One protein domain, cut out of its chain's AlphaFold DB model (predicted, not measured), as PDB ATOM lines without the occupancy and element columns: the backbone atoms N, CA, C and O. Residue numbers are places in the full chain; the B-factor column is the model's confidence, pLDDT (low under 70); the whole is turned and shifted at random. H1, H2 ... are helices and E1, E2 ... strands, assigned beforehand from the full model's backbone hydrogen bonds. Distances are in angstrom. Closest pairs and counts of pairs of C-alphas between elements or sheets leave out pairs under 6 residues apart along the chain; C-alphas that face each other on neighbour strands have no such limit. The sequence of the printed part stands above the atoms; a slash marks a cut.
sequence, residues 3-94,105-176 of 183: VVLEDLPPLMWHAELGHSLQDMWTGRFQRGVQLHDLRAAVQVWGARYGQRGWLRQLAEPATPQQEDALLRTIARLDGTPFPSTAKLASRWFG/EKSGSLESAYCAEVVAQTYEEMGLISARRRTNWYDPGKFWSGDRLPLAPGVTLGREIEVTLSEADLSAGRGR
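What this domain is: This is residues 3 to 94 and 105 to 176 of the 183 residues of an uncharacterized protein of Rhodococcus jostii (strain RHA1) (UniProt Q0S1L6). A short strand hairpin, E1 and E2, lies in the middle of this domain, with the long helix H4 packed beside E1 and the helices H2 and H1 also placed round it. At one end of the domain H6 crosses H1, with the small strand pair E3 and E4 as a second sheet; far from H6, residues 86 to 94, of which 86 to 93 belong to H3, stick out on their own. Of 164 printed residues, those in named elements make six helices and four strands in the order E1 E2 H1 E3 H2 H3 H4 H5 E4 H6; both two-strand sheets are antiparallel and the class is mixed, helices and strands. The whole is compact, with a radius of gyration of the C-alphas of 16.2 A and spans of 49 by 41 by 31 A.

How they stand to each other: Start at the hairpin of E1, residues 11 to 16, and E2, residues 32 to 37, where N 12 and O 36 are 2.7 A apart and N 34 and O 14 are 2.8 A apart, within hydrogen-bond range. H4, residues 107 to 125, comes closest to E1 at the C-alphas of Ala 15 and Cys 115, 5.5 A apart. H2, residues 64 to 77, touches H4 at a steep tilt of 42 degrees, opposite ways; the closest C-alphas are those of Ala 69 and Glu 125, 6.0 A apart, and H4 touches H2 with residues 122 to 125 alone. H5, residues 140 to 143, touches H4 with the C-alphas of Ala 116 and Pro 140 closest, 5.1 A apart; H4 uses residues 112 to 116 alone. H1, residues 38 to 49, touches H6, residues 167 to 175, about perpendicular at 80 degrees, closest at the C-alphas of Val 44 and Gly 173, 4.2 A apart. Between E3, residues 53 to 55, and E4, residues 161 to 163, N 55 and O 161 are 2.8 A apart. H3, residues 83 to 93, touches no helix but is near H4. In H1, H2, H3, H4 and H6 every O i to N i+4 pair is within hydrogen-bond range; H5 is too short for one.

Where its parts are: Find C-alpha 11 at (30.909, 0.653, -24.435), where E1 begins. H4 runs 27.2 A from C-alpha 107 at (18.677, -8.069, -5.808) to C-alpha 125; H2 spans 19.8 A, H1 15.9 A, E2 15.4 A and H3 15.3 A. H6 ends at C-alpha 175, at (36.765, -17.090, -17.522).

The domain as a whole: The C-alphas of Gly 94 and Ser 166 are the two farthest apart, at 49.3 A. Residues 95 to 104 are not printed, and C-alphas 94 and 105 are 24.8 A apart across this cut. Long links join E1 to E2, H4 to H5 and H5 to E4. The mean pLDDT of the printed part is 82.5, and 41 residues are under 70, among them 82 to 94, 105 to 113 and 131 to 141.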
ATOM      1  N   VAL A   3      27.072   2.740 -25.755       96.38
ATOM      2  CA  VAL A   3      27.690   4.014 -26.138       96.38
ATOM      3  C   VAL A   3      28.722   3.701 -27.214       96.38
ATOM      4  O   VAL A   3      29.677   2.972 -26.958       96.38
ATOM      5  N   VAL A   4      28.484   4.183 -28.430       95.31
ATOM      6  CA  VAL A   4      29.335   3.928 -29.597       95.31
ATOM      7  C   VAL A   4      29.600   5.283 -30.232       95.31
ATOM      8  O   VAL A   4      28.718   5.820 -30.896       95.31
ATOM      9  N   LEU A   5      30.757   5.862 -29.921       92.75
ATOM     10  CA  LEU A   5      31.125   7.222 -30.308       92.75
ATOM     11  C   LEU A   5      32.406   7.162 -31.128       92.75
ATOM     12  O   LEU A   5      33.425   6.705 -30.612       92.75
ATOM     13  N   GLU A   6      32.342   7.652 -32.363       89.56
ATOM     14  CA  GLU A   6      33.495   7.769 -33.263       89.56
ATOM     15  C   GLU A   6      34.358   6.487 -33.273       89.56
ATOM     16  O   GLU A   6      33.844   5.385 -33.479       89.56
ATOM     17  N   ASP A   7      35.657   6.626 -32.999       91.81
ATOM     18  CA  ASP A   7      36.640   5.541 -32.983       91.81
ATOM     19  C   ASP A   7      36.781   4.848 -31.612       91.81
ATOM     20  O   ASP A   7      37.672   4.012 -31.421       91.81
ATOM     21  N   LEU A   8      35.941   5.184 -30.624       90.56
ATOM     22  CA  LEU A   8      35.959   4.488 -29.339       90.56
ATOM     23  C   LEU A   8      35.437   3.052 -29.502       90.56
ATOM     24  O   LEU A   8      34.505   2.806 -30.276       90.56
ATOM     25  N   PRO A   9      35.980   2.081 -28.742       93.69
ATOM     26  CA  PRO A   9      35.373   0.757 -28.692       93.69
ATOM     27  C   PRO A   9      33.909   0.876 -28.239       93.69
ATOM     28  O   PRO A   9      33.585   1.782 -27.475       93.69
ATOM     29  N   PRO A  10      33.005  -0.028 -28.650       95.50
ATOM     30  CA  PRO A  10      31.645  -0.033 -28.133       95.50
ATOM     31  C   PRO A  10      31.642  -0.231 -26.616       95.50
ATOM     32  O   PRO A  10      32.193  -1.211 -26.108       95.50
ATOM     33  N   LEU A  11      30.983   0.671 -25.893       96.44
ATOM     34  CA  LEU A  11      30.909   0.653 -24.435       96.44
ATOM     35  C   LEU A  11      29.488   0.351 -23.956       96.44
ATOM     36  O   LEU A  11      28.503   0.582 -24.659       96.44
ATOM     37  N   MET A  12      29.368  -0.169 -22.741       95.12
ATOM     38  CA  MET A  12      28.115  -0.389 -22.035       95.12
ATOM     39  C   MET A  12      28.052   0.540 -20.827       95.12
ATOM     40  O   MET A  12      28.765   0.347 -19.848       95.12
ATOM     41  N   TRP A  13      27.153   1.515 -20.891       94.94
ATOM     42  CA  TRP A  13      26.792   2.390 -19.782       94.94
ATOM     43  C   TRP A  13      25.684   1.749 -18.946       94.94
ATOM     44  O   TRP A  13      24.546   1.614 -19.420       94.94
ATOM     45  N   HIS A  14      25.997   1.298 -17.733       90.06
ATOM     46  CA  HIS A  14      25.029   0.682 -16.821       90.06
ATOM     47  C   HIS A  14      25.517   0.709 -15.371       90.06
ATOM     48  O   HIS A  14      26.641   1.103 -15.093       90.06
ATOM     49  N   ALA A  15      24.674   0.273 -14.436       84.62
ATOM     50  CA  ALA A  15      25.112   0.024 -13.070       84.62
ATOM     51  C   ALA A  15      25.549  -1.435 -12.895       84.62
ATOM     52  O   ALA A  15      24.834  -2.348 -13.315       84.62
ATOM     53  N   GLU A  16      26.696  -1.651 -12.248       75.06
ATOM     54  CA  GLU A  16      27.160  -2.967 -11.795       75.06
ATOM     55  C   GLU A  16      27.143  -3.019 -10.255       75.06
ATOM     56  O   GLU A  16      27.621  -2.106  -9.571       75.06
ATOM     57  N   LEU A  17      26.589  -4.097  -9.685       64.38
ATOM     58  CA  LEU A  17      26.704  -4.392  -8.246       64.38
ATOM     59  C   LEU A  17      28.037  -5.073  -7.881       64.38
ATOM     60  O   LEU A  17      28.445  -5.051  -6.716       64.38
ATOM     61  N   GLY A  18      28.684  -5.704  -8.862       66.25
ATOM     62  CA  GLY A  18      30.020  -6.286  -8.766       66.25
ATOM     63  C   GLY A  18      31.132  -5.291  -9.109       66.25
ATOM     64  O   GLY A  18      30.884  -4.102  -9.265       66.25
ATOM     65  N   HIS A  19      32.354  -5.813  -9.193       68.81
ATOM     66  CA  HIS A  19      33.560  -5.120  -9.669       68.81
ATOM     67  C   HIS A  19      34.296  -6.007 -10.689       68.81
ATOM     68  O   HIS A  19      35.507  -6.192 -10.627       68.81
ATOM     69  N   SER A  20      33.550  -6.721 -11.541       75.56
ATOM     70  CA  SER A  20      34.143  -7.767 -12.387       75.56
ATOM     71  C   SER A  20      34.730  -7.253 -13.694       75.56
ATOM     72  O   SER A  20      35.541  -7.943 -14.318       75.56
ATOM     73  N   LEU A  21      34.354  -6.041 -14.086       87.31
ATOM     74  CA  LEU A  21      34.847  -5.370 -15.272       87.31
ATOM     75  C   LEU A  21      35.502  -4.047 -14.877       87.31
ATOM     76  O   LEU A  21      35.116  -3.408 -13.901       87.31
ATOM     77  N   GLN A  22      36.529  -3.664 -15.631       92.00
ATOM     78  CA  GLN A  22      37.185  -2.376 -15.456       92.00
ATOM     79  C   GLN A  22      36.237  -1.291 -15.953       92.00
ATOM     80  O   GLN A  22      35.715  -1.393 -17.067       92.00
ATOM     81  N   ASP A  23      36.012  -0.268 -15.143       93.44
ATOM     82  CA  ASP A  23      35.396   0.957 -15.614       93.44
ATOM     83  C   ASP A  23      36.370   1.673 -16.555       93.44
ATOM     84  O   ASP A  23      37.473   2.067 -16.178       93.44
ATOM     85  N   MET A  24      35.955   1.811 -17.806       94.50
ATOM     86  CA  MET A  24      36.707   2.425 -18.890       94.50
ATOM     87  C   MET A  24      36.790   3.946 -18.734       94.50
ATOM     88  O   MET A  24      37.643   4.560 -19.369       94.50
ATOM     89  N   TRP A  25      35.936   4.553 -17.898       94.00
ATOM     90  CA  TRP A  25      35.991   5.983 -17.606       94.00
ATOM     91  C   TRP A  25      37.122   6.325 -16.629       94.00
ATOM     92  O   TRP A  25      37.927   7.219 -16.892       94.00
ATOM     93  N   THR A  26      37.226   5.600 -15.511       91.62
ATOM     94  CA  THR A  26      38.248   5.845 -14.474       91.62
ATOM     95  C   THR A  26      39.489   4.959 -14.584       91.62
ATOM     96  O   THR A  26      40.505   5.236 -13.939       91.62
ATOM     97  N   GLY A  27      39.419   3.870 -15.350       92.25
ATOM     98  CA  GLY A  27      40.443   2.828 -15.414       92.25
ATOM     99  C   GLY A  27      40.503   1.938 -14.168       92.25
ATOM    100  O   GLY A  27      41.455   1.169 -14.018       92.25
ATOM    101  N   ARG A  28      39.530   2.028 -13.255       89.50
ATOM    102  CA  ARG A  28      39.512   1.284 -11.985       89.50
ATOM    103  C   ARG A  28      38.483   0.163 -12.018       89.50
ATOM    104  O   ARG A  28      37.544   0.181 -12.802       89.50
ATOM    105  N   PHE A  29      38.634  -0.799 -11.119       88.56
ATOM    106  CA  PHE A  29      37.553  -1.718 -10.782       88.56
ATOM    107  C   PHE A  29      36.767  -1.111  -9.622       88.56
ATOM    108  O   PHE A  29      37.309  -0.919  -8.533       88.56
ATOM    109  N   GLN A  30      35.505  -0.763  -9.860       85.00
ATOM    110  CA  GLN A  30      34.656  -0.123  -8.859       85.00
ATOM    111  C   GLN A  30      33.221  -0.664  -8.920       85.00
ATOM    112  O   GLN A  30      32.923  -1.596  -9.663       85.00
ATOM    113  N   ARG A  31      32.346  -0.147  -8.052       84.50
ATOM    114  CA  ARG A  31      30.908  -0.461  -8.038       84.50
ATOM    115  C   ARG A  31      30.116   0.786  -8.402       84.50
ATOM    116  O   ARG A  31      30.611   1.897  -8.235       84.50
ATOM    117  N   GLY A  32      28.850   0.598  -8.765       87.19
ATOM    118  CA  GLY A  32      27.949   1.701  -9.091       87.19
ATOM    119  C   GLY A  32      27.769   1.854 -10.593       87.19
ATOM    120  O   GLY A  32      27.933   0.886 -11.339       87.19
ATOM    121  N   VAL A  33      27.370   3.052 -11.020       91.69
ATOM    122  CA  VAL A  33      27.197   3.367 -12.444       91.69
ATOM    123  C   VAL A  33      28.555   3.492 -13.118       91.69
ATOM    124  O   VAL A  33      29.407   4.207 -12.609       91.69
ATOM    125  N   GLN A  34      28.771   2.768 -14.209       92.81
ATOM    126  CA  GLN A  34      30.082   2.604 -14.831       92.81
ATOM    127  C   GLN A  34      29.963   2.431 -16.342       92.81
ATOM    128  O   GLN A  34      28.899   2.083 -16.881       92.81
ATOM    129  N   LEU A  35      31.089   2.637 -17.021       94.19
ATOM    130  CA  LEU A  35      31.229   2.436 -18.452       94.19
ATOM    131  C   LEU A  35      32.152   1.239 -18.713       94.19
ATOM    132  O   LEU A  35      33.350   1.323 -18.495       94.19
ATOM    133  N   HIS A  36      31.630   0.119 -19.204       94.38
ATOM    134  CA  HIS A  36      32.443  -1.076 -19.485       94.38
ATOM    135  C   HIS A  36      32.621  -1.321 -20.979       94.38
ATOM    136  O   HIS A  36      31.838  -0.833 -21.785       94.38
ATOM    137  N   ASP A  37      33.604  -2.138 -21.365       94.81
ATOM    138  CA  ASP A  37      33.632  -2.719 -22.712       94.81
ATOM    139  C   ASP A  37      32.334  -3.509 -22.969       94.81
ATOM    140  O   ASP A  37      31.959  -4.400 -22.197       94.81
ATOM    141  N   LEU A  38      31.625  -3.170 -24.052       95.12
ATOM    142  CA  LEU A  38      30.310  -3.733 -24.357       95.12
ATOM    143  C   LEU A  38      30.374  -5.245 -24.561       95.12
ATOM    144  O   LEU A  38      29.508  -5.976 -24.074       95.12
ATOM    145  N   ARG A  39      31.391  -5.726 -25.285       94.69
ATOM    146  CA  ARG A  39      31.546  -7.153 -25.575       94.69
ATOM    147  C   ARG A  39      31.778  -7.917 -24.277       94.69
ATOM    148  O   ARG A  39      31.115  -8.924 -24.048       94.69
ATOM    149  N   ALA A  40      32.674  -7.433 -23.424       93.38
ATOM    150  CA  ALA A  40      32.969  -8.041 -22.136       93.38
ATOM    151  C   ALA A  40      31.725  -8.099 -21.236       93.38
ATOM    152  O   ALA A  40      31.451  -9.152 -20.660       93.38
ATOM    153  N   ALA A  41      30.948  -7.013 -21.167       91.88
ATOM    154  CA  ALA A  41      29.701  -6.966 -20.405       91.88
ATOM    155  C   ALA A  41      28.707  -8.038 -20.875       91.88
ATOM    156  O   ALA A  41      28.266  -8.873 -20.083       91.88
ATOM    157  N   VAL A  42      28.421  -8.087 -22.180       92.56
ATOM    158  CA  VAL A  42      27.462  -9.051 -22.739       92.56
ATOM    159  C   VAL A  42      27.962 -10.494 -22.603       92.56
ATOM    160  O   VAL A  42      27.174 -11.382 -22.278       92.56
ATOM    161  N   GLN A  43      29.263 -10.741 -22.780       94.00
ATOM    162  CA  GLN A  43      29.868 -12.057 -22.552       94.00
ATOM    163  C   GLN A  43      29.649 -12.533 -21.115       94.00
ATOM    164  O   GLN A  43      29.221 -13.668 -20.912       94.00
ATOM    165  N   VAL A  44      29.901 -11.678 -20.117       89.88
ATOM    166  CA  VAL A  44      29.666 -12.007 -18.702       89.88
ATOM    167  C   VAL A  44      28.186 -12.293 -18.454       89.88
ATOM    168  O   VAL A  44      27.866 -13.287 -17.802       89.88
ATOM    169  N   TRP A  45      27.278 -11.481 -18.998       88.62
ATOM    170  CA  TRP A  45      25.839 -11.676 -18.810       88.62
ATOM    171  C   TRP A  45      25.329 -12.989 -19.403       88.62
ATOM    172  O   TRP A  45      24.641 -13.751 -18.718       88.62
ATOM    173  N   GLY A  46      25.713 -13.287 -20.645       90.69
ATOM    174  CA  GLY A  46      25.336 -14.531 -21.310       90.69
ATOM    175  C   GLY A  46      25.950 -15.758 -20.640       90.69
ATOM    176  O   GLY A  46      25.261 -16.742 -20.392       90.69
ATOM    177  N   ALA A  47      27.229 -15.685 -20.272       90.44
ATOM    178  CA  ALA A  47      27.955 -16.799 -19.676       90.44
ATOM    179  C   ALA A  47      27.529 -17.123 -18.240       90.44
ATOM    180  O   ALA A  47      27.355 -18.290 -17.892       90.44
ATOM    181  N   ARG A  48      27.432 -16.099 -17.385       84.81
ATOM    182  CA  ARG A  48      27.246 -16.270 -15.938       84.81
ATOM    183  C   ARG A  48      25.781 -16.293 -15.539       84.81
ATOM    184  O   ARG A  48      25.416 -17.020 -14.619       84.81
ATOM    185  N   TYR A  49      24.964 -15.482 -16.202       82.94
ATOM    186  CA  TYR A  49      23.558 -15.307 -15.848       82.94
ATOM    187  C   TYR A  49      22.607 -15.951 -16.861       82.94
ATOM    188  O   TYR A  49      21.399 -15.931 -16.636       82.94
ATOM    189  N   GLY A  50      23.120 -16.518 -17.961       85.94
ATOM    190  CA  GLY A  50      22.294 -17.112 -19.016       85.94
ATOM    191  C   GLY A  50      21.389 -16.091 -19.710       85.94
ATOM    192  O   GLY A  50      20.353 -16.458 -20.263       85.94
ATOM    193  N   GLN A  51      21.730 -14.804 -19.627       87.88
ATOM    194  CA  GLN A  51      20.895 -13.733 -20.154       87.88
ATOM    195  C   GLN A  51      21.035 -13.624 -21.670       87.88
ATOM    196  O   GLN A  51      22.127 -13.735 -22.225       87.88
ATOM    197  N   ARG A  52      19.911 -13.350 -22.334       89.69
ATOM    198  CA  ARG A  52      19.872 -12.969 -23.748       89.69
ATOM    199  C   ARG A  52      19.777 -11.452 -23.849       89.69
ATOM    200  O   ARG A  52      19.068 -10.824 -23.064       89.69
ATOM    201  N   GLY A  53      20.519 -10.879 -24.790       89.81
ATOM    202  CA  GLY A  53      20.567  -9.440 -25.020       89.81
ATOM    203  C   GLY A  53      19.830  -9.052 -26.295       89.81
ATOM    204  O   GLY A  53      19.908  -9.755 -27.300       89.81
ATOM    205  N   TRP A  54      19.168  -7.900 -26.265       92.31
ATOM    206  CA  TRP A  54      18.624  -7.244 -27.450       92.31
ATOM    207  C   TRP A  54      19.102  -5.798 -27.486       92.31
ATOM    208  O   TRP A  54      19.186  -5.134 -26.453       92.31
ATOM    209  N   LEU A  55      19.405  -5.314 -28.685       91.62
ATOM    210  CA  LEU A  55      19.770  -3.933 -28.960       91.62
ATOM    211  C   LEU A  55      18.628  -3.238 -29.701       91.62
ATOM    212  O   LEU A  55      18.007  -3.820 -30.591       91.62
ATOM    213  N   ARG A  56      18.402  -1.968 -29.368       92.62
ATOM    214  CA  ARG A  56      17.598  -1.041 -30.164       92.62
ATOM    215  C   ARG A  56      18.420   0.214 -30.402       92.62
ATOM    216  O   ARG A  56      18.812   0.881 -29.448       92.62
ATOM    217  N   GLN A  57      18.707   0.500 -31.663       93.19
ATOM    218  CA  GLN A  57      19.459   1.687 -32.062       93.19
ATOM    219  C   GLN A  57      18.513   2.888 -32.178       93.19
ATOM    220  O   GLN A  57      17.343   2.702 -32.518       93.19
ATOM    221  N   LEU A  58      18.997   4.108 -31.933       94.12
ATOM    222  CA  LEU A  58      18.318   5.300 -32.450       94.12
ATOM    223  C   LEU A  58      18.255   5.185 -33.982       94.12
ATOM    224  O   LEU A  58      19.241   4.775 -34.594       94.12
ATOM    225  N   ALA A  59      17.104   5.456 -34.599       92.62
ATOM    226  CA  ALA A  59      17.017   5.345 -36.057       92.62
ATOM    227  C   ALA A  59      17.851   6.439 -36.737       92.62
ATOM    228  O   ALA A  59      18.517   6.190 -37.741       92.62
ATOM    229  N   GLU A  60      17.856   7.626 -36.141       91.62
ATOM    230  CA  GLU A  60      18.718   8.741 -36.484       91.62
ATOM    231  C   GLU A  60      19.989   8.721 -35.612       91.62
ATOM    232  O   GLU A  60      19.896   8.463 -34.407       91.62
ATOM    233  N   PRO A  61      21.180   9.002 -36.173       92.44
ATOM    234  CA  PRO A  61      22.388   9.184 -35.374       92.44
ATOM    235  C   PRO A  61      22.211  10.277 -34.314       92.44
ATOM    236  O   PRO A  61      21.525  11.274 -34.552       92.44
ATOM    237  N   ALA A  62      22.855  10.099 -33.157       94.69
ATOM    238  CA  ALA A  62      22.875  11.125 -32.125       94.69
ATOM    239  C   ALA A  62      23.553  12.397 -32.661       94.69
ATOM    240  O   ALA A  62      24.526  12.325 -33.409       94.69
ATOM    241  N   THR A  63      23.033  13.569 -32.302       96.00
ATOM    242  CA  THR A  63      23.690  14.832 -32.659       96.00
ATOM    243  C   THR A  63      24.880  15.100 -31.731       96.00
ATOM    244  O   THR A  63      24.868  14.635 -30.587       96.00
ATOM    245  N   PRO A  64      25.851  15.944 -32.130       96.38
ATOM    246  CA  PRO A  64      26.974  16.304 -31.261       96.38
ATOM    247  C   PRO A  64      26.543  16.855 -29.892       96.38
ATOM    248  O   PRO A  64      27.160  16.573 -28.874       96.38
ATOM    249  N   GLN A  65      25.431  17.599 -29.827       96.94
ATOM    250  CA  GLN A  65      24.900  18.114 -28.558       96.94
ATOM    251  C   GLN A  65      24.360  16.996 -27.655       96.94
ATOM    252  O   GLN A  65      24.453  17.094 -26.431       96.94
ATOM    253  N   GLN A  66      23.783  15.945 -28.242       97.19
ATOM    254  CA  GLN A  66      23.307  14.777 -27.501       97.19
ATOM    255  C   GLN A  66      24.483  13.943 -26.990       97.19
ATOM    256  O   GLN A  66      24.450  13.479 -25.853       97.19
ATOM    257  N   GLU A  67      25.537  13.798 -27.789       97.12
ATOM    258  CA  GLU A  67      26.779  13.138 -27.377       97.12
ATOM    259  C   GLU A  67      27.488  13.908 -26.255       97.12
ATOM    260  O   GLU A  67      27.859  13.319 -25.239       97.12
ATOM    261  N   ASP A  68      27.578  15.237 -26.353       97.94
ATOM    262  CA  ASP A  68      28.100  16.090 -25.281       97.94
ATOM    263  C   ASP A  68      27.303  15.924 -23.978       97.94
ATOM    264  O   ASP A  68      27.875  15.827 -22.886       97.94
ATOM    265  N   ALA A  69      25.971  15.892 -24.068       97.62
ATOM    266  CA  ALA A  69      25.098  15.693 -22.913       97.62
ATOM    267  C   ALA A  69      25.271  14.297 -22.294       97.62
ATOM    268  O   ALA A  69      25.303  14.161 -21.065       97.62
ATOM    269  N   LEU A  70      25.438  13.270 -23.131       97.25
ATOM    270  CA  LEU A  70      25.769  11.913 -22.712       97.25
ATOM    271  C   LEU A  70      27.090  11.883 -21.938       97.25
ATOM    272  O   LEU A  70      27.118  11.405 -20.805       97.25
ATOM    273  N   LEU A  71      28.166  12.436 -22.502       97.00
ATOM    274  CA  LEU A  71      29.490  12.437 -21.876       97.00
ATOM    275  C   LEU A  71      29.501  13.215 -20.553       97.00
ATOM    276  O   LEU A  71      30.063  12.744 -19.565       97.00
ATOM    277  N   ARG A  72      28.815  14.363 -20.481       97.62
ATOM    278  CA  ARG A  72      28.628  15.108 -19.218       97.62
ATOM    279  C   ARG A  72      27.847  14.300 -18.185       97.62
ATOM    280  O   ARG A  72      28.140  14.383 -16.992       97.62
ATOM    281  N   THR A  73      26.855  13.530 -18.626       96.12
ATOM    282  CA  THR A  73      26.064  12.669 -17.740       96.12
ATOM    283  C   THR A  73      26.898  11.517 -17.197       96.12
ATOM    284  O   THR A  73      26.854  11.284 -15.991       96.12
ATOM    285  N   ILE A  74      27.698  10.864 -18.045       95.31
ATOM    286  CA  ILE A  74      28.662   9.836 -17.631       95.31
ATOM    287  C   ILE A  74      29.622  10.430 -16.600       95.31
ATOM    288  O   ILE A  74      29.661   9.952 -15.474       95.31
ATOM    289  N   ALA A  75      30.284  11.545 -16.918       95.50
ATOM    290  CA  ALA A  75      31.228  12.202 -16.013       95.50
ATOM    291  C   ALA A  75      30.633  12.546 -14.633       95.50
ATOM    292  O   ALA A  75      31.346  12.562 -13.633       95.50
ATOM    293  N   ARG A  76      29.329  12.848 -14.575       94.00
ATOM    294  CA  ARG A  76      28.611  13.201 -13.342       94.00
ATOM    295  C   ARG A  76      28.156  11.984 -12.535       94.00
ATOM    296  O   ARG A  76      28.064  12.082 -11.314       94.00
ATOM    297  N   LEU A  77      27.764  10.904 -13.207       92.25
ATOM    298  CA  LEU A  77      27.135   9.740 -12.576       92.25
ATOM    299  C   LEU A  77      28.091   8.567 -12.373       92.25
ATOM    300  O   LEU A  77      27.764   7.671 -11.595       92.25
ATOM    301  N   ASP A  78      29.240   8.559 -13.042       92.75
ATOM    302  CA  ASP A  78      30.230   7.498 -12.909       92.75
ATOM    303  C   ASP A  78      30.651   7.295 -11.441       92.75
ATOM    304  O   ASP A  78      30.835   8.246 -10.675       92.75
ATOM    305  N   GLY A  79      30.699   6.035 -11.014       88.56
ATOM    306  CA  GLY A  79      30.991   5.612  -9.647       88.56
ATOM    307  C   GLY A  79      29.890   5.909  -8.624       88.56
ATOM    308  O   GLY A  79      30.031   5.541  -7.453       88.56
ATOM    309  N   THR A  80      28.776   6.551  -9.005       87.38
ATOM    310  CA  THR A  80      27.703   6.837  -8.041       87.38
ATOM    311  C   THR A  80      27.062   5.538  -7.535       87.38
ATOM    312  O   THR A  80      26.764   4.629  -8.320       87.38
ATOM    313  N   PRO A  81      26.862   5.401  -6.208       76.19
ATOM    314  CA  PRO A  81      26.351   4.171  -5.633       76.19
ATOM    315  C   PRO A  81      24.848   4.038  -5.867       76.19
ATOM    316  O   PRO A  81      24.091   5.009  -5.882       76.19
ATOM    317  N   PHE A  82      24.397   2.791  -5.929       61.88
ATOM    318  CA  PHE A  82      22.991   2.452  -6.075       61.88
ATOM    319  C   PHE A  82      22.140   3.110  -4.948       61.88
ATOM    320  O   PHE A  82      22.432   2.895  -3.767       61.88
ATOM    321  N   PRO A  83      21.031   3.825  -5.224       59.09
ATOM    322  CA  PRO A  83      20.238   4.546  -4.218       59.09
ATOM    323  C   PRO A  83      19.689   3.675  -3.079       59.09
ATOM    324  O   PRO A  83      19.567   4.129  -1.942       59.09
ATOM    325  N   SER A  84      19.359   2.405  -3.343       54.03
ATOM    326  CA  SER A  84      19.039   1.447  -2.272       54.03
ATOM    327  C   SER A  84      20.212   1.184  -1.329       54.03
ATOM    328  O   SER A  84      19.965   1.053  -0.138       54.03
ATOM    329  N   THR A  85      21.465   1.185  -1.794       49.47
ATOM    330  CA  THR A  85      22.636   1.056  -0.910       49.47
ATOM    331  C   THR A  85      22.809   2.303  -0.047       49.47
ATOM    332  O   THR A  85      23.015   2.172   1.156       49.47
ATOM    333  N   ALA A  86      22.567   3.498  -0.599       55.72
ATOM    334  CA  ALA A  86      22.529   4.741   0.171       55.72
ATOM    335  C   ALA A  86      21.396   4.746   1.221       55.72
ATOM    336  O   ALA A  86      21.624   5.107   2.374       55.72
ATOM    337  N   LYS A  87      20.191   4.262   0.872       53.03
ATOM    338  CA  LYS A  87      19.065   4.095   1.817       53.03
ATOM    339  C   LYS A  87      19.298   2.992   2.857       53.03
ATOM    340  O   LYS A  87      18.742   3.050   3.951       53.03
ATOM    341  N   LEU A  88      20.071   1.958   2.530       51.34
ATOM    342  CA  LEU A  88      20.462   0.906   3.475       51.34
ATOM    343  C   LEU A  88      21.536   1.415   4.445       51.34
ATOM    344  O   LEU A  88      21.426   1.166   5.644       51.34
ATOM    345  N   ALA A  89      22.504   2.196   3.961       54.75
ATOM    346  CA  ALA A  89      23.500   2.864   4.795       54.75
ATOM    347  C   ALA A  89      22.855   3.910   5.720       54.75
ATOM    348  O   ALA A  89      23.141   3.940   6.915       54.75
ATOM    349  N   SER A  90      21.897   4.703   5.226       55.03
ATOM    350  CA  SER A  90      21.179   5.684   6.053       55.03
ATOM    351  C   SER A  90      20.345   5.034   7.167       55.03
ATOM    352  O   SER A  90      20.127   5.644   8.211       55.03
ATOM    353  N   ARG A  91      19.895   3.783   6.985       55.06
ATOM    354  CA  ARG A  91      19.214   3.006   8.039       55.06
ATOM    355  C   ARG A  91      20.157   2.581   9.166       55.06
ATOM    356  O   ARG A  91      19.701   2.477  10.300       55.06
ATOM    357  N   TRP A  92      21.445   2.395   8.881       50.53
ATOM    358  CA  TRP A  92      22.465   2.132   9.901       50.53
ATOM    359  C   TRP A  92      22.806   3.381  10.720       50.53
ATOM    360  O   TRP A  92      22.934   3.287  11.937       50.53
ATOM    361  N   PHE A  93      22.824   4.561  10.094       55.91
ATOM    362  CA  PHE A  93      22.989   5.834  10.810       55.91
ATOM    363  C   PHE A  93      21.798   6.183  11.731       55.91
ATOM    364  O   PHE A  93      21.948   6.993  12.639       55.91
ATOM    365  N   GLY A  94      20.630   5.553  11.538       58.34
ATOM    366  CA  GLY A  94      19.408   5.777  12.325       58.34
ATOM    367  C   GLY A  94      19.185   4.849  13.532       58.34
ATOM    368  O   GLY A  94      18.123   4.920  14.149       58.34
ATOM    369  N   GLU A 105      14.984 -12.988  -2.433       43.16
ATOM    370  CA  GLU A 105      14.387 -12.539  -3.690       43.16
ATOM    371  C   GLU A 105      14.268 -11.012  -3.655       43.16
ATOM    372  O   GLU A 105      13.340 -10.514  -3.008       43.16
ATOM    373  N   LYS A 106      15.207 -10.269  -4.274       39.88
ATOM    374  CA  LYS A 106      15.036  -8.855  -4.713       39.88
ATOM    375  C   LYS A 106      16.290  -8.148  -5.251       39.88
ATOM    376  O   LYS A 106      16.154  -7.006  -5.671       39.88
ATOM    377  N   SER A 107      17.481  -8.751  -5.272       44.88
ATOM    378  CA  SER A 107      18.677  -8.069  -5.808       44.88
ATOM    379  C   SER A 107      18.547  -7.771  -7.306       44.88
ATOM    380  O   SER A 107      18.619  -6.609  -7.686       44.88
ATOM    381  N   GLY A 108      18.224  -8.774  -8.130       47.06
ATOM    382  CA  GLY A 108      18.121  -8.602  -9.587       47.06
ATOM    383  C   GLY A 108      16.982  -7.678 -10.045       47.06
ATOM    384  O   GLY A 108      17.125  -6.969 -11.034       47.06
ATOM    385  N   SER A 109      15.867  -7.623  -9.305       50.28
ATOM    386  CA  SER A 109      14.739  -6.718  -9.606       50.28
ATOM    387  C   SER A 109      15.042  -5.262  -9.235       50.28
ATOM    388  O   SER A 109      14.627  -4.356  -9.954       50.28
ATOM    389  N   LEU A 110      15.781  -5.029  -8.142       51.91
ATOM    390  CA  LEU A 110      16.238  -3.690  -7.775       51.91
ATOM    391  C   LEU A 110      17.335  -3.209  -8.736       51.91
ATOM    392  O   LEU A 110      17.243  -2.094  -9.235       51.91
ATOM    393  N   GLU A 111      18.312  -4.065  -9.050       56.75
ATOM    394  CA  GLU A 111      19.374  -3.811 -10.037       56.75
ATOM    395  C   GLU A 111      18.802  -3.363 -11.385       56.75
ATOM    396  O   GLU A 111      19.129  -2.293 -11.893       56.75
ATOM    397  N   SER A 112      17.846  -4.142 -11.886       59.09
ATOM    398  CA  SER A 112      17.111  -3.869 -13.116       59.09
ATOM    399  C   SER A 112      16.417  -2.499 -13.113       59.09
ATOM    400  O   SER A 112      16.512  -1.759 -14.092       59.09
ATOM    401  N   ALA A 113      15.751  -2.130 -12.014       60.75
ATOM    402  CA  ALA A 113      15.056  -0.847 -11.903       60.75
ATOM    403  C   ALA A 113      16.020   0.355 -11.923       60.75
ATOM    404  O   ALA A 113      15.702   1.384 -12.508       60.75
ATOM    405  N   TYR A 114      17.220   0.226 -11.353       71.31
ATOM    406  CA  TYR A 114      18.207   1.311 -11.373       71.31
ATOM    407  C   TYR A 114      18.979   1.401 -12.687       71.31
ATOM    408  O   TYR A 114      19.258   2.499 -13.152       71.31
ATOM    409  N   CYS A 115      19.284   0.273 -13.335       80.56
ATOM    410  CA  CYS A 115      19.825   0.305 -14.694       80.56
ATOM    411  C   CYS A 115      18.864   1.044 -15.636       80.56
ATOM    412  O   CYS A 115      19.300   1.869 -16.433       80.56
ATOM    413  N   ALA A 116      17.556   0.803 -15.505       82.44
ATOM    414  CA  ALA A 116      16.542   1.544 -16.248       82.44
ATOM    415  C   ALA A 116      16.510   3.037 -15.876       82.44
ATOM    416  O   ALA A 116      16.403   3.877 -16.765       82.44
ATOM    417  N   GLU A 117      16.655   3.378 -14.593       82.44
ATOM    418  CA  GLU A 117      16.742   4.762 -14.106       82.44
ATOM    419  C   GLU A 117      17.944   5.518 -14.688       82.44
ATOM    420  O   GLU A 117      17.776   6.618 -15.206       82.44
ATOM    421  N   VAL A 118      19.138   4.920 -14.662       87.69
ATOM    422  CA  VAL A 118      20.359   5.509 -15.233       87.69
ATOM    423  C   VAL A 118      20.173   5.784 -16.722       87.69
ATOM    424  O   VAL A 118      20.493   6.874 -17.198       87.69
ATOM    425  N   VAL A 119      19.635   4.815 -17.469       90.12
ATOM    426  CA  VAL A 119      19.391   4.982 -18.908       90.12
ATOM    427  C   VAL A 119      18.339   6.058 -19.157       90.12
ATOM    428  O   VAL A 119      18.536   6.896 -20.031       90.12
ATOM    429  N   ALA A 120      17.262   6.087 -18.373       88.25
ATOM    430  CA  ALA A 120      16.227   7.103 -18.498       88.25
ATOM    431  C   ALA A 120      16.764   8.506 -18.216       88.25
ATOM    432  O   ALA A 120      16.585   9.394 -19.040       88.25
ATOM    433  N   GLN A 121      17.485   8.695 -17.110       88.31
ATOM    434  CA  GLN A 121      18.122   9.969 -16.793       88.31
ATOM    435  C   GLN A 121      19.084  10.393 -17.907       88.31
ATOM    436  O   GLN A 121      19.115  11.559 -18.285       88.31
ATOM    437  N   THR A 122      19.832   9.445 -18.474       93.19
ATOM    438  CA  THR A 122      20.730   9.727 -19.598       93.19
ATOM    439  C   THR A 122      19.949  10.159 -20.843       93.19
ATOM    440  O   THR A 122      20.285  11.170 -21.448       93.19
ATOM    441  N   TYR A 123      18.852   9.478 -21.189       93.44
ATOM    442  CA  TYR A 123      17.976   9.879 -22.294       93.44
ATOM    443  C   TYR A 123      17.309  11.244 -22.059       93.44
ATOM    444  O   TYR A 123      17.136  11.994 -23.016       93.44
ATOM    445  N   GLU A 124      16.936  11.584 -20.820       91.88
ATOM    446  CA  GLU A 124      16.387  12.904 -20.472       91.88
ATOM    447  C   GLU A 124      17.419  14.010 -20.710       91.88
ATOM    448  O   GLU A 124      17.104  15.011 -21.350       91.88
ATOM    449  N   GLU A 125      18.655  13.822 -20.246       94.19
ATOM    450  CA  GLU A 125      19.736  14.805 -20.415       94.19
ATOM    451  C   GLU A 125      20.146  14.963 -21.885       94.19
ATOM    452  O   GLU A 125      20.430  16.070 -22.334       94.19
ATOM    453  N   MET A 126      20.096  13.877 -22.664       95.75
ATOM    454  CA  MET A 126      20.281  13.908 -24.120       95.75
ATOM    455  C   MET A 126      19.077  14.503 -24.875       95.75
ATOM    456  O   MET A 126      19.130  14.656 -26.094       95.75
ATOM    457  N   GLY A 127      17.958  14.789 -24.203       94.19
ATOM    458  CA  GLY A 127      16.730  15.260 -24.851       94.19
ATOM    459  C   GLY A 127      16.039  14.212 -25.734       94.19
ATOM    460  O   GLY A 127      15.229  14.567 -26.587       94.19
ATOM    461  N   LEU A 128      16.340  12.923 -25.547       93.31
ATOM    462  CA  LEU A 128      15.730  11.813 -26.289       93.31
ATOM    463  C   LEU A 128      14.323  11.474 -25.789       93.31
ATOM    464  O   LEU A 128      13.526  10.899 -26.530       93.31
ATOM    465  N   ILE A 129      14.002  11.832 -24.544       90.94
ATOM    466  CA  ILE A 129      12.665  11.689 -23.964       90.94
ATOM    467  C   ILE A 129      12.166  13.020 -23.400       90.94
ATOM    468  O   ILE A 129      12.921  13.833 -22.879       90.94
ATOM    469  N   SER A 130      10.861  13.245 -23.535       75.56
ATOM    470  CA  SER A 130      10.218  14.555 -23.353       75.56
ATOM    471  C   SER A 130       9.707  14.833 -21.935       75.56
ATOM    472  O   SER A 130       9.302  15.955 -21.635       75.56
ATOM    473  N   ALA A 131       9.694  13.834 -21.049       66.00
ATOM    474  CA  ALA A 131       9.063  13.944 -19.737       66.00
ATOM    475  C   ALA A 131      10.042  13.622 -18.606       66.00
ATOM    476  O   ALA A 131      10.480  12.484 -18.503       66.00
ATOM    477  N   ARG A 132      10.252  14.577 -17.686       60.84
ATOM    478  CA  ARG A 132      10.793  14.299 -16.344       60.84
ATOM    479  C   ARG A 132       9.754  13.515 -15.549       60.84
ATOM    480  O   ARG A 132       8.926  14.098 -14.841       60.84
ATOM    481  N   ARG A 133       9.721  12.194 -15.716       61.28
ATOM    482  CA  ARG A 133       8.869  11.327 -14.889       61.28
ATOM    483  C   ARG A 133       9.597  10.978 -13.598       61.28
ATOM    484  O   ARG A 133      10.817  11.031 -13.512       61.28
ATOM    485  N   ARG A 134       8.832  10.664 -12.547       54.50
ATOM    486  CA  ARG A 134       9.420  10.255 -11.264       54.50
ATOM    487  C   ARG A 134      10.310   9.032 -11.486       54.50
ATOM    488  O   ARG A 134       9.928   8.109 -12.194       54.50
ATOM    489  N   THR A 135      11.447   9.021 -10.808       52.84
ATOM    490  CA  THR A 135      12.511   8.014 -10.842       52.84
ATOM    491  C   THR A 135      12.029   6.554 -10.808       52.84
ATOM    492  O   THR A 135      12.592   5.687 -11.460       52.84
ATOM    493  N   ASN A 136      10.935   6.278 -10.093       55.50
ATOM    494  CA  ASN A 136      10.350   4.943  -9.944       55.50
ATOM    495  C   ASN A 136       9.452   4.491 -11.114       55.50
ATOM    496  O   ASN A 136       8.795   3.459 -10.994       55.50
ATOM    497  N   TRP A 137       9.356   5.280 -12.186       59.34
ATOM    498  CA  TRP A 137       8.536   4.975 -13.361       59.34
ATOM    499  C   TRP A 137       9.284   4.155 -14.418       59.34
ATOM    500  O   TRP A 137       8.644   3.486 -15.226       59.34
ATOM    501  N   TYR A 138      10.617   4.210 -14.421       59.12
ATOM    502  CA  TYR A 138      11.438   3.508 -15.396       59.12
ATOM    503  C   TYR A 138      11.805   2.120 -14.871       59.12
ATOM    504  O   TYR A 138      12.513   1.972 -13.878       59.12
ATOM    505  N   ASP A 139      11.311   1.098 -15.558       68.12
ATOM    506  CA  ASP A 139      11.738  -0.291 -15.417       68.12
ATOM    507  C   ASP A 139      12.282  -0.786 -16.772       68.12
ATOM    508  O   ASP A 139      11.985  -0.174 -17.805       68.12
ATOM    509  N   PRO A 140      13.092  -1.862 -16.821       61.94
ATOM    510  CA  PRO A 140      13.686  -2.317 -18.079       61.94
ATOM    511  C   PRO A 140      12.659  -2.626 -19.172       61.94
ATOM    512  O   PRO A 140      12.961  -2.453 -20.352       61.94
ATOM    513  N   GLY A 141      11.447  -3.045 -18.793       63.03
ATOM    514  CA  GLY A 141      10.359  -3.341 -19.718       63.03
ATOM    515  C   GLY A 141       9.916  -2.123 -20.523       63.03
ATOM    516  O   GLY A 141       9.474  -2.279 -21.653       63.03
ATOM    517  N   LYS A 142      10.130  -0.901 -20.021       71.69
ATOM    518  CA  LYS A 142       9.809   0.328 -20.762       71.69
ATOM    519  C   LYS A 142      10.669   0.516 -22.004       71.69
ATOM    520  O   LYS A 142      10.204   1.095 -22.977       71.69
ATOM    521  N   PHE A 143      11.907   0.031 -21.982       68.75
ATOM    522  CA  PHE A 143      12.838   0.162 -23.104       68.75
ATOM    523  C   PHE A 143      12.614  -0.904 -24.191       68.75
ATOM    524  O   PHE A 143      13.117  -0.773 -25.314       68.75
ATOM    525  N   TRP A 144      11.808  -1.923 -23.886       76.56
ATOM    526  CA  TRP A 144      11.362  -2.946 -24.826       76.56
ATOM    527  C   TRP A 144      10.384  -2.361 -25.861       76.56
ATOM    528  O   TRP A 144       9.638  -1.425 -25.578       76.56
ATOM    529  N   SER A 145      10.379  -2.893 -27.085       65.31
ATOM    530  CA  SER A 145       9.521  -2.417 -28.185       65.31
ATOM    531  C   SER A 145       8.024  -2.587 -27.927       65.31
ATOM    532  O   SER A 145       7.221  -1.901 -28.558       65.31
ATOM    533  N   GLY A 146       7.651  -3.462 -26.991       56.16
ATOM    534  CA  GLY A 146       6.267  -3.667 -26.569       56.16
ATOM    535  C   GLY A 146       5.715  -2.588 -25.632       56.16
ATOM    536  O   GLY A 146       4.525  -2.621 -25.323       56.16
ATOM    537  N   ASP A 147       6.531  -1.626 -25.192       65.25
ATOM    538  CA  ASP A 147       6.115  -0.545 -24.297       65.25
ATOM    539  C   ASP A 147       6.428   0.839 -24.897       65.25
ATOM    540  O   ASP A 147       7.180   0.980 -25.865       65.25
ATOM    541  N   ARG A 148       5.802   1.891 -24.360       68.00
ATOM    542  CA  ARG A 148       5.919   3.257 -24.887       68.00
ATOM    543  C   ARG A 148       6.816   4.109 -24.000       68.00
ATOM    544  O   ARG A 148       6.373   4.645 -22.981       68.00
ATOM    545  N   LEU A 149       8.053   4.312 -24.448       80.75
ATOM    546  CA  LEU A 149       8.872   5.428 -23.980       80.75
ATOM    547  C   LEU A 149       8.303   6.749 -24.515       80.75
ATOM    548  O   LEU A 149       7.929   6.817 -25.688       80.75
ATOM    549  N   PRO A 150       8.254   7.814 -23.697       85.62
ATOM    550  CA  PRO A 150       7.834   9.140 -24.136       85.62
ATOM    551  C   PRO A 150       8.957   9.831 -24.930       85.62
ATOM    552  O   PRO A 150       9.486  10.858 -24.498       85.62
ATOM    553  N   LEU A 151       9.341   9.245 -26.069       89.50
ATOM    554  CA  LEU A 151      10.370   9.783 -26.960       89.50
ATOM    555  C   LEU A 151      10.036  11.228 -27.355       89.50
ATOM    556  O   LEU A 151       8.868  11.593 -27.512       89.50
ATOM    557  N   ALA A 152      11.066  12.065 -27.451       91.25
ATOM    558  CA  ALA A 152      10.914  13.434 -27.915       91.25
ATOM    559  C   ALA A 152      10.441  13.460 -29.385       91.25
ATOM    560  O   ALA A 152      10.683  12.503 -30.125       91.25
ATOM    561  N   PRO A 153       9.758  14.531 -29.834       89.38
ATOM    562  CA  PRO A 153       9.342  14.651 -31.229       89.38
ATOM    563  C   PRO A 153      10.518  14.445 -32.190       89.38
ATOM    564  O   PRO A 153      11.560  15.075 -32.038       89.38
ATOM    565  N   GLY A 154      10.342  13.561 -33.176       89.00
ATOM    566  CA  GLY A 154      11.376  13.233 -34.162       89.00
ATOM    567  C   GLY A 154      12.410  12.196 -33.709       89.00
ATOM    568  O   GLY A 154      13.204  11.774 -34.536       89.00
ATOM    569  N   VAL A 155      12.388  11.745 -32.450       92.56
ATOM    570  CA  VAL A 155      13.255  10.655 -31.976       92.56
ATOM    571  C   VAL A 155      12.545   9.324 -32.160       92.56
ATOM    572  O   VAL A 155      11.434   9.126 -31.659       92.56
ATOM    573  N   THR A 156      13.205   8.378 -32.825       92.19
ATOM    574  CA  THR A 156      12.686   7.019 -32.971       92.19
ATOM    575  C   THR A 156      13.722   5.966 -32.579       92.19
ATOM    576  O   THR A 156      14.928   6.138 -32.744       92.19
ATOM    577  N   LEU A 157      13.239   4.857 -32.014       91.56
ATOM    578  CA  LEU A 157      14.049   3.676 -31.732       91.56
ATOM    579  C   LEU A 157      13.747   2.611 -32.777       91.56
ATOM    580  O   LEU A 157      12.585   2.253 -32.988       91.56
ATOM    581  N   GLY A 158      14.800   2.061 -33.368       91.31
ATOM    582  CA  GLY A 158      14.730   0.968 -34.316       91.31
ATOM    583  C   GLY A 158      14.165  -0.325 -33.722       91.31
ATOM    584  O   GLY A 158      13.787  -0.431 -32.543       91.31
ATOM    585  N   ARG A 159      14.120  -1.337 -34.590       91.50
ATOM    586  CA  ARG A 159      13.706  -2.698 -34.237       91.50
ATOM    587  C   ARG A 159      14.634  -3.315 -33.194       91.50
ATOM    588  O   ARG A 159      15.778  -2.899 -33.029       91.50
ATOM    589  N   GLU A 160      14.146  -4.367 -32.555       91.19
ATOM    590  CA  GLU A 160      14.975  -5.212 -31.707       91.19
ATOM    591  C   GLU A 160      15.899  -6.075 -32.558       91.19
ATOM    592  O   GLU A 160      15.480  -6.736 -33.514       91.19
ATOM    593  N   ILE A 161      17.176  -6.041 -32.205       93.00
ATOM    594  CA  ILE A 161      18.229  -6.841 -32.808       93.00
ATOM    595  C   ILE A 161      18.749  -7.754 -31.708       93.00
ATOM    596  O   ILE A 161      19.307  -7.279 -30.720       93.00
ATOM    597  N   GLU A 162      18.530  -9.059 -31.853       94.75
ATOM    598  CA  GLU A 162      19.070 -10.029 -30.905       94.75
ATOM    599  C   GLU A 162      20.599 -10.039 -30.969       94.75
ATOM    600  O   GLU A 162      21.198 -10.103 -32.045       94.75
ATOM    601  N   VAL A 163      21.223 -10.007 -29.795       94.31
ATOM    602  CA  VAL A 163      22.656 -10.217 -29.638       94.31
ATOM    603  C   VAL A 163      22.896 -11.707 -29.450       94.31
ATOM    604  O   VAL A 163      22.464 -12.299 -28.461       94.31
ATOM    605  N   THR A 164      23.600 -12.311 -30.402       95.50
ATOM    606  CA  THR A 164      23.984 -13.724 -30.349       95.50
ATOM    607  C   THR A 164      25.424 -13.856 -29.867       95.50
ATOM    608  O   THR A 164      26.279 -13.036 -30.201       95.50
ATOM    609  N   LEU A 165      25.689 -14.875 -29.048       94.88
ATOM    610  CA  LEU A 165      27.015 -15.168 -28.506       94.88
ATOM    611  C   LEU A 165      27.469 -16.537 -28.989       94.88
ATOM    612  O   LEU A 165      26.712 -17.505 -28.929       94.88
ATOM    613  N   SER A 166      28.714 -16.614 -29.452       97.00
ATOM    614  CA  SER A 166      29.348 -17.888 -29.780       97.00
ATOM    615  C   SER A 166      29.779 -18.640 -28.515       97.00
ATOM    616  O   SER A 166      29.904 -18.057 -27.437       97.00
ATOM    617  N   GLU A 167      30.109 -19.929 -28.633       96.50
ATOM    618  CA  GLU A 167      30.721 -20.669 -27.515       96.50
ATOM    619  C   GLU A 167      32.060 -20.072 -27.064       96.50
ATOM    620  O   GLU A 167      32.411 -20.150 -25.883       96.50
ATOM    621  N   ALA A 168      32.801 -19.434 -27.976       96.25
ATOM    622  CA  ALA A 168      34.017 -18.709 -27.627       96.25
ATOM    623  C   ALA A 168      33.698 -17.487 -26.748       96.25
ATOM    624  O   ALA A 168      34.354 -17.282 -25.727       96.25
ATOM    625  N   ASP A 169      32.650 -16.731 -27.084       95.50
ATOM    626  CA  ASP A 169      32.184 -15.590 -26.288       95.50
ATOM    627  C   ASP A 169      31.709 -16.023 -24.896       95.50
ATOM    628  O   ASP A 169      32.096 -15.431 -23.885       95.50
ATOM    629  N   LEU A 170      30.916 -17.096 -24.824       94.19
ATOM    630  CA  LEU A 170      30.446 -17.644 -23.552       94.19
ATOM    631  C   LEU A 170      31.612 -18.165 -22.699       94.19
ATOM    632  O   LEU A 170      31.644 -17.958 -21.487       94.19
ATOM    633  N   SER A 171      32.603 -18.805 -23.320       94.06
ATOM    634  CA  SER A 171      33.806 -19.273 -22.621       94.06
ATOM    635  C   SER A 171      34.642 -18.114 -22.078       94.06
ATOM    636  O   SER A 171      35.085 -18.175 -20.930       94.06
ATOM    637  N   ALA A 172      34.794 -17.032 -22.849       92.50
ATOM    638  CA  ALA A 172      35.469 -15.816 -22.400       92.50
ATOM    639  C   ALA A 172      34.755 -15.176 -21.198       92.50
ATOM    640  O   ALA A 172      35.406 -14.805 -20.221       92.50
ATOM    641  N   GLY A 173      33.419 -15.113 -21.222       89.94
ATOM    642  CA  GLY A 173      32.616 -14.623 -20.101       89.94
ATOM    643  C   GLY A 173      32.772 -15.469 -18.831       89.94
ATOM    644  O   GLY A 173      32.956 -14.912 -17.749       89.94
ATOM    645  N   ARG A 174      32.772 -16.808 -18.952       89.12
ATOM    646  CA  ARG A 174      32.987 -17.741 -17.822       89.12
ATOM    647  C   ARG A 174      34.367 -17.578 -17.175       89.12
ATOM    648  O   ARG A 174      34.506 -17.784 -15.973       89.12
ATOM    649  N   GLY A 175      35.381 -17.242 -17.974       84.75
ATOM    650  CA  GLY A 175      36.765 -17.090 -17.522       84.75
ATOM    651  C   GLY A 175      37.045 -15.807 -16.734       84.75
ATOM    652  O   GLY A 175      38.041 -15.750 -16.012       84.75
ATOM    653  N   ARG A 176      36.184 -14.783 -16.831       84.12
ATOM    654  CA  ARG A 176      36.372 -13.513 -16.115       84.12
ATOM    655  C   ARG A 176      36.023 -13.673 -14.635       84.12
ATOM    656  O   ARG A 176      34.888 -13.980 -14.273       84.12
TER     657      ARG A 176